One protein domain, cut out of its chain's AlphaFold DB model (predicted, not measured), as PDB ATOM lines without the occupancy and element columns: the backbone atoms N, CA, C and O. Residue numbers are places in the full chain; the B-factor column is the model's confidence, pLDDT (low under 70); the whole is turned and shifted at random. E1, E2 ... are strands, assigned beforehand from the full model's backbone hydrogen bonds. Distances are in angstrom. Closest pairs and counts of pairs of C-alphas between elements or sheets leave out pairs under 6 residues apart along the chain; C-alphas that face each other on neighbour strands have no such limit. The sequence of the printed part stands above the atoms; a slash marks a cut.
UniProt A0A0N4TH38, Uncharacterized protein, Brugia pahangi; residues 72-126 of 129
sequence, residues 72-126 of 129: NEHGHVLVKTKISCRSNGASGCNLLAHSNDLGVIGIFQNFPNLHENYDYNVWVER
ATOM      1  N   ASN A  72     -16.078  53.034   9.784       90.31
ATOM      2  CA  ASN A  72     -15.889  52.718   8.368       90.31
ATOM      3  C   ASN A  72     -15.501  53.978   7.566       90.31
ATOM      4  O   ASN A  72     -15.451  55.082   8.107       90.31
ATOM      5  N   GLU A  73     -15.262  53.821   6.263       89.38
ATOM      6  CA  GLU A  73     -14.884  54.914   5.348       89.38
ATOM      7  C   GLU A  73     -15.942  56.031   5.245       89.38
ATOM      8  O   GLU A  73     -15.628  57.155   4.866       89.38
ATOM      9  N   HIS A  74     -17.189  55.745   5.628       87.94
ATOM     10  CA  HIS A  74     -18.298  56.699   5.660       87.94
ATOM     11  C   HIS A  74     -18.499  57.349   7.041       87.94
ATOM     12  O   HIS A  74     -19.433  58.127   7.226       87.94
ATOM     13  N   GLY A  75     -17.654  57.026   8.028       86.56
ATOM     14  CA  GLY A  75     -17.774  57.521   9.400       86.56
ATOM     15  C   GLY A  75     -18.865  56.836  10.230       86.56
ATOM     16  O   GLY A  75     -19.206  57.332  11.302       86.56
ATOM     17  N   HIS A  76     -19.424  55.712   9.771       89.75
ATOM     18  CA  HIS A  76     -20.394  54.935  10.545       89.75
ATOM     19  C   HIS A  76     -19.692  54.022  11.548       89.75
ATOM     20  O   HIS A  76     -18.635  53.449  11.262       89.75
ATOM     21  N   VAL A  77     -20.327  53.835  12.705       91.56
ATOM     22  CA  VAL A  77     -19.791  52.986  13.765       91.56
ATOM     23  C   VAL A  77     -20.019  51.512  13.453       91.56
ATOM     24  O   VAL A  77     -21.146  51.048  13.259       91.56
ATOM     25  N   LEU A  78     -18.914  50.772  13.450       92.94
ATOM     26  CA  LEU A  78     -18.867  49.322  13.425       92.94
ATOM     27  C   LEU A  78     -18.570  48.812  14.835       92.94
ATOM     28  O   LEU A  78     -17.601  49.237  15.463       92.94
ATOM     29  N   VAL A  79     -19.361  47.849  15.298       92.44
ATOM     30  CA  VAL A  79     -19.175  47.192  16.598       92.44
ATOM     31  C   VAL A  79     -18.836  45.728  16.370       92.44
ATOM     32  O   VAL A  79     -19.552  45.031  15.649       92.44
ATOM     33  N   LYS A  80     -17.754  45.241  16.979       93.25
ATOM     34  CA  LYS A  80     -17.408  43.820  16.918       93.25
ATOM     35  C   LYS A  80     -18.233  43.060  17.946       93.25
ATOM     36  O   LYS A  80     -18.045  43.246  19.143       93.25
ATOM     37  N   THR A  81     -19.131  42.194  17.494       91.62
ATOM     38  CA  THR A  81     -19.984  41.399  18.386       91.62
ATOM     39  C   THR A  81     -20.148  39.977  17.871       91.62
ATOM     40  O   THR A  81     -19.930  39.684  16.691       91.62
ATOM     41  N   LYS A  82     -20.544  39.090  18.783       90.88
ATOM     42  CA  LYS A  82     -20.960  37.737  18.453       90.88
ATOM     43  C   LYS A  82     -22.416  37.768  17.991       90.88
ATOM     44  O   LYS A  82     -23.285  38.273  18.704       90.88
ATOM     45  N   ILE A  83     -22.675  37.209  16.817       88.62
ATOM     46  CA  ILE A  83     -24.023  37.009  16.290       88.62
ATOM     47  C   ILE A  83     -24.366  35.524  16.277       88.62
ATOM     48  O   ILE A  83     -23.499  34.685  16.041       88.62
ATOM     49  N   SER A  84     -25.638  35.235  16.525       86.75
ATOM     50  CA  SER A  84     -26.234  33.902  16.429       86.75
ATOM     51  C   SER A  84     -27.414  33.962  15.469       86.75
ATOM     52  O   SER A  84     -28.249  34.867  15.564       86.75
ATOM     53  N   CYS A  85     -27.485  33.023  14.535       78.00
ATOM     54  CA  CYS A  85     -28.585  32.934  13.587       78.00
ATOM     55  C   CYS A  85     -29.599  31.946  14.177       78.00
ATOM     56  O   CYS A  85     -29.354  30.749  14.229       78.00
ATOM     57  N   ARG A  86     -30.704  32.433  14.746       66.94
ATOM     58  CA  ARG A  86     -31.709  31.534  15.336       66.94
ATOM     59  C   ARG A  86     -32.650  31.089  14.226       66.94
ATOM     60  O   ARG A  86     -33.463  31.877  13.752       66.94
ATOM     61  N   SER A  87     -32.470  29.854  13.777       56.12
ATOM     62  CA  SER A  87     -33.202  29.263  12.667       56.12
ATOM     63  C   SER A  87     -34.697  29.144  12.974       56.12
ATOM     64  O   SER A  87     -35.115  28.550  13.961       56.12
ATOM     65  N   ASN A  88     -35.503  29.737  12.096       51.78
ATOM     66  CA  ASN A  88     -36.799  29.210  11.675       51.78
ATOM     67  C   ASN A  88     -37.035  29.703  10.237       51.78
ATOM     68  O   ASN A  88     -37.817  30.617   9.988       51.78
ATOM     69  N   GLY A  89     -36.291  29.125   9.287       49.81
ATOM     70  CA  GLY A  89     -36.641  29.156   7.861       49.81
ATOM     71  C   GLY A  89     -36.195  30.367   7.037       49.81
ATOM     72  O   GLY A  89     -36.631  30.493   5.896       49.81
ATOM     73  N   ALA A  90     -35.337  31.249   7.555       52.47
ATOM     74  CA  ALA A  90     -34.756  32.323   6.752       52.47
ATOM     75  C   ALA A  90     -33.406  31.864   6.178       52.47
ATOM     76  O   ALA A  90     -32.458  31.676   6.926       52.47
ATOM     77  N   SER A  91     -33.303  31.693   4.860       53.94
ATOM     78  CA  SER A  91     -32.028  31.524   4.151       53.94
ATOM     79  C   SER A  91     -31.880  32.623   3.090       53.94
ATOM     80  O   SER A  91     -32.869  33.086   2.521       53.94
ATOM     81  N   GLY A  92     -30.653  33.098   2.850       59.25
ATOM     82  CA  GLY A  92     -30.358  34.130   1.841       59.25
ATOM     83  C   GLY A  92     -30.182  35.565   2.374       59.25
ATOM     84  O   GLY A  92     -29.906  35.781   3.552       59.25
ATOM     85  N   CYS A  93     -30.307  36.558   1.478       50.22
ATOM     86  CA  CYS A  93     -29.877  37.965   1.639       50.22
ATOM     87  C   CYS A  93     -30.628  38.827   2.677       50.22
ATOM     88  O   CYS A  93     -30.537  40.047   2.598       50.22
ATOM     89  N   ASN A  94     -31.380  38.239   3.608       62.25
ATOM     90  CA  ASN A  94     -32.142  38.963   4.636       62.25
ATOM     91  C   ASN A  94     -32.180  38.195   5.967       62.25
ATOM     92  O   ASN A  94     -33.162  38.266   6.707       62.25
ATOM     93  N   LEU A  95     -31.141  37.405   6.258       68.12
ATOM     94  CA  LEU A  95     -31.080  36.637   7.496       68.12
ATOM     95  C   LEU A  95     -31.131  37.584   8.704       68.12
ATOM     96  O   LEU A  95     -30.372  38.555   8.781       68.12
ATOM     97  N   LEU A  96     -32.010  37.284   9.656       75.88
ATOM     98  CA  LEU A  96     -32.014  37.943  10.955       75.88
ATOM     99  C   LEU A  96     -31.101  37.167  11.902       75.88
ATOM    100  O   LEU A  96     -31.348  36.004  12.222       75.88
ATOM    101  N   ALA A  97     -30.051  37.830  12.364       83.31
ATOM    102  CA  ALA A  97     -29.201  37.344  13.434       83.31
ATOM    103  C   ALA A  97     -29.510  38.091  14.735       83.31
ATOM    104  O   ALA A  97     -30.155  39.140  14.750       83.31
ATOM    105  N   HIS A  98     -29.043  37.552  15.851       85.81
ATOM    106  CA  HIS A  98     -29.185  38.172  17.158       85.81
ATOM    107  C   HIS A  98     -27.829  38.294  17.851       85.81
ATOM    108  O   HIS A  98     -27.076  37.322  17.934       85.81
ATOM    109  N   SER A  99     -27.565  39.476  18.410       86.12
ATOM    110  CA  SER A  99     -26.491  39.750  19.364       86.12
ATOM    111  C   SER A  99     -27.088  40.064  20.738       86.12
ATOM    112  O   SER A  99     -28.039  40.842  20.874       86.12
ATOM    113  N   ASN A 100     -26.503  39.499  21.793       82.75
ATOM    114  CA  ASN A 100     -26.908  39.822  23.163       82.75
ATOM    115  C   ASN A 100     -26.684  41.306  23.485       82.75
ATOM    116  O   ASN A 100     -27.482  41.899  24.217       82.75
ATOM    117  N   ASP A 101     -25.684  41.920  22.859       81.69
ATOM    118  CA  ASP A 101     -25.316  43.315  23.069       81.69
ATOM    119  C   ASP A 101     -26.120  44.264  22.180       81.69
ATOM    120  O   ASP A 101     -26.602  45.290  22.657       81.69
ATOM    121  N   LEU A 102     -26.314  43.902  20.905       82.50
ATOM    122  CA  LEU A 102     -26.917  44.794  19.907       82.50
ATOM    123  C   LEU A 102     -28.395  44.504  19.602       82.50
ATOM    124  O   LEU A 102     -29.093  45.366  19.081       82.50
ATOM    125  N   GLY A 103     -28.910  43.331  19.975       83.38
ATOM    126  CA  GLY A 103     -30.274  42.905  19.651       83.38
ATOM    127  C   GLY A 103     -30.368  42.261  18.269       83.38
ATOM    128  O   GLY A 103     -29.470  41.523  17.868       83.38
ATOM    129  N   VAL A 104     -31.481  42.496  17.571       84.62
ATOM    130  CA  VAL A 104     -31.722  41.954  16.225       84.62
ATOM    131  C   VAL A 104     -30.826  42.665  15.211       84.62
ATOM    132  O   VAL A 104     -30.738  43.890  15.198       84.62
ATOM    133  N   ILE A 105     -30.173  41.886  14.355       83.62
ATOM    134  CA  ILE A 105     -29.243  42.332  13.321       83.62
ATOM    135  C   ILE A 105     -29.745  41.810  11.978       83.62
ATOM    136  O   ILE A 105     -29.920  40.606  11.806       83.62
ATOM    137  N   GLY A 106     -29.961  42.715  11.025       81.06
ATOM    138  CA  GLY A 106     -30.277  42.352   9.645       81.06
ATOM    139  C   GLY A 106     -29.011  42.137   8.821       81.06
ATOM    140  O   GLY A 106     -28.090  42.954   8.867       81.06
ATOM    141  N   ILE A 107     -28.971  41.050   8.055       79.06
ATOM    142  CA  ILE A 107     -27.903  40.749   7.101       79.06
ATOM    143  C   ILE A 107     -28.448  40.994   5.694       79.06
ATOM    144  O   ILE A 107     -29.204  40.181   5.182       79.06
ATOM    145  N   PHE A 108     -28.067  42.121   5.088       74.62
ATOM    146  CA  PHE A 108     -28.624  42.616   3.814       74.62
ATOM    147  C   PHE A 108     -27.765  42.290   2.582       74.62
ATOM    148  O   PHE A 108     -27.943  42.869   1.511       74.62
ATOM    149  N   GLN A 109     -26.773  41.416   2.738       71.94
ATOM    150  CA  GLN A 109     -25.897  40.962   1.662       71.94
ATOM    151  C   GLN A 109     -25.714  39.454   1.772       71.94
ATOM    152  O   GLN A 109     -25.778  38.893   2.867       71.94
ATOM    153  N   ASN A 110     -25.490  38.792   0.637       71.00
ATOM    154  CA  ASN A 110     -25.211  37.365   0.647       71.00
ATOM    155  C   ASN A 110     -23.780  37.115   1.129       71.00
ATOM    156  O   ASN A 110     -22.827  37.586   0.509       71.00
ATOM    157  N   PHE A 111     -23.635  36.329   2.190       76.25
ATOM    158  CA  PHE A 111     -22.342  35.855   2.661       76.25
ATOM    159  C   PHE A 111     -22.295  34.338   2.462       76.25
ATOM    160  O   PHE A 111     -22.900  33.617   3.250       76.25
ATOM    161  N   PRO A 112     -21.579  33.821   1.444       73.44
ATOM    162  CA  PRO A 112     -21.613  32.394   1.103       73.44
ATOM    163  C   PRO A 112     -21.086  31.480   2.220       73.44
ATOM    164  O   PRO A 112     -21.415  30.302   2.259       73.44
ATOM    165  N   ASN A 113     -20.297  32.032   3.147       76.50
ATOM    166  CA  ASN A 113     -19.740  31.313   4.295       76.50
ATOM    167  C   ASN A 113     -20.578  31.476   5.576       76.50
ATOM    168  O   ASN A 113     -20.183  30.987   6.638       76.50
ATOM    169  N   LEU A 114     -21.690  32.211   5.506       77.69
ATOM    170  CA  LEU A 114     -22.584  32.413   6.633       77.69
ATOM    171  C   LEU A 114     -23.639  31.309   6.634       77.69
ATOM    172  O   LEU A 114     -24.388  31.132   5.678       77.69
ATOM    173  N   HIS A 115     -23.682  30.563   7.723       75.25
ATOM    174  CA  HIS A 115     -24.494  29.377   7.876       75.25
ATOM    175  C   HIS A 115     -25.301  29.498   9.168       75.25
ATOM    176  O   HIS A 115     -24.776  29.860  10.218       75.25
ATOM    177  N   GLU A 116     -26.593  29.189   9.093       73.69
ATOM    178  CA  GLU A 116     -27.558  29.451  10.168       73.69
ATOM    179  C   GLU A 116     -27.238  28.730  11.488       73.69
ATOM    180  O   GLU A 116     -27.537  29.232  12.561       73.69
ATOM    181  N   ASN A 117     -26.563  27.585  11.433       76.19
ATOM    182  CA  ASN A 117     -26.225  26.800  12.627       76.19
ATOM    183  C   ASN A 117     -24.932  27.234  13.339       76.19
ATOM    184  O   ASN A 117     -24.480  26.535  14.247       76.19
ATOM    185  N   TYR A 118     -24.312  28.341  12.927       80.31
ATOM    186  CA  TYR A 118     -23.049  28.803  13.495       80.31
ATOM    187  C   TYR A 118     -23.158  30.197  14.101       80.31
ATOM    188  O   TYR A 118     -23.914  31.063  13.653       80.31
ATOM    189  N   ASP A 119     -22.320  30.408  15.109       86.31
ATOM    190  CA  ASP A 119     -22.075  31.719  15.676       86.31
ATOM    191  C   ASP A 119     -20.862  32.369  15.010       86.31
ATOM    192  O   ASP A 119     -19.841  31.718  14.768       86.31
ATOM    193  N   TYR A 120     -20.932  33.682  14.800       87.44
ATOM    194  CA  TYR A 120     -19.867  34.433  14.141       87.44
ATOM    195  C   TYR A 120     -19.464  35.662  14.948       87.44
ATOM    196  O   TYR A 120     -20.314  36.382  15.467       87.44
ATOM    197  N   ASN A 121     -18.161  35.940  15.007       90.44
ATOM    198  CA  ASN A 121     -17.640  37.214  15.501       90.44
ATOM    199  C   ASN A 121     -17.476  38.167  14.317       90.44
ATOM    200  O   ASN A 121     -16.534  38.026  13.536       90.44
ATOM    201  N   VAL A 122     -18.386  39.130  14.183       90.00
ATOM    202  CA  VAL A 122     -18.462  40.016  13.013       90.00
ATOM    203  C   VAL A 122     -18.446  41.484  13.419       90.00
ATOM    204  O   VAL A 122     -18.751  41.839  14.557       90.00
ATOM    205  N   TRP A 123     -18.087  42.339  12.466       91.56
ATOM    206  CA  TRP A 123     -18.299  43.777  12.571       91.56
ATOM    207  C   TRP A 123     -19.708  44.101  12.089       91.56
ATOM    208  O   TRP A 123     -20.044  43.825  10.941       91.56
ATOM    209  N   VAL A 124     -20.516  44.675  12.971       89.94
ATOM    210  CA  VAL A 124     -21.896  45.059  12.680       89.94
ATOM    211  C   VAL A 124     -21.959  46.568  12.549       89.94
ATOM    212  O   VAL A 124     -21.550  47.291  13.456       89.94
ATOM    213  N   GLU A 125     -22.480  47.034  11.421       89.06
ATOM    214  CA  GLU A 125     -22.777  48.445  11.210       89.06
ATOM    215  C   GLU A 125     -24.091  48.803  11.892       89.06
ATOM    216  O   GLU A 125     -25.133  48.195  11.629       89.06
ATOM    217  N   ARG A 126     -24.063  49.832  12.738       79.06
ATOM    218  CA  ARG A 126     -25.297  50.450  13.208       79.06
ATOM    219  C   ARG A 126     -25.683  51.564  12.238       79.06
ATOM    220  O   ARG A 126     -25.233  52.695  12.376       79.06
TER     221      ARG A 126
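What this domain is: This is residues 72 to 126 of the 129 residues of an uncharacterized protein of Brugia pahangi (UniProt A0A0N4TH38). Two antiparallel ribbons of two strands each, the longer one of E1 and E4 and the shorter hairpin of E2 and E3, cross each other partly face to face, coming closest at one corner where the end of E1 meets the end of E2. The longer ribbon is curved, E1 bending by 60 degrees at residue 80, and two loops, residues 85 to 94 and 108 to 118, join the two ribbons. The printed part has 55 residues with four named strands in the order E1, E2, E3, E4 and no named helix; it is all strand by class, though under half of the residues, 25 of 55, are in named elements. The whole is compact, with a radius of gyration of the C-alphas of 11.2 A, and spans 34 by 22 by 16 A, only just elongated.

Where its parts are: Find C-alpha 77 at (-19.791, 52.986, 13.765); from there E1 runs over residues 77 to 84, 20.3 A from first to last C-alpha. Its partner E4, residues 119 to 125 and 17.3 A long, ends at C-alpha 125 at (-22.777, 48.445, 11.210). Look next at C-alpha 95 at (-31.080, 36.637, 7.496), where E2, residues 95 to 99, begins; it is 13.1 A long. E3, residues 103 to 107, is 13.0 A long.

How they stand to each other: Start with E1 and E4, antiparallel neighbours at 156 degrees between their directions. Look for N 79 and O 124 at 2.9 A and N 83 and O 120 at 2.8 A, both within hydrogen-bond range. C-alphas 80 and 123, which face each other, are 4.4 A apart. From E1, step to E2: the closest C-alphas are those of Ile 83 and Ser 99, 4.8 A apart, and 8 pairs are within 8 A. E2 and E3 form a hairpin, antiparallel at 147 degrees; N 97 and O 105 are 2.8 A apart, and N 103 and O 99 are also 2.8 A apart, within hydrogen-bond range. Between E3 and E4 you will find 1 pair of C-alphas within 8 A, those of Ile 105 and Val 124 at 7.9 A. E1 and E3 are near each other, with 5 pairs of C-alphas within 10 A, and so are E2 and E4, with 7.

The domain as a whole: The two C-alphas farthest apart are those of Glu 73 and Asn 88, 34.4 A. The printed part has no cut. The link from E2 to E3 is tight, with 3 residues; that from E1 to E2 is short, with 10; that from E3 to E4 is long, with 11. The mean pLDDT of the printed part is 78.9; look in the B-factor column at residues 86 to 95, of which 95 belongs to E2, for the values under 70.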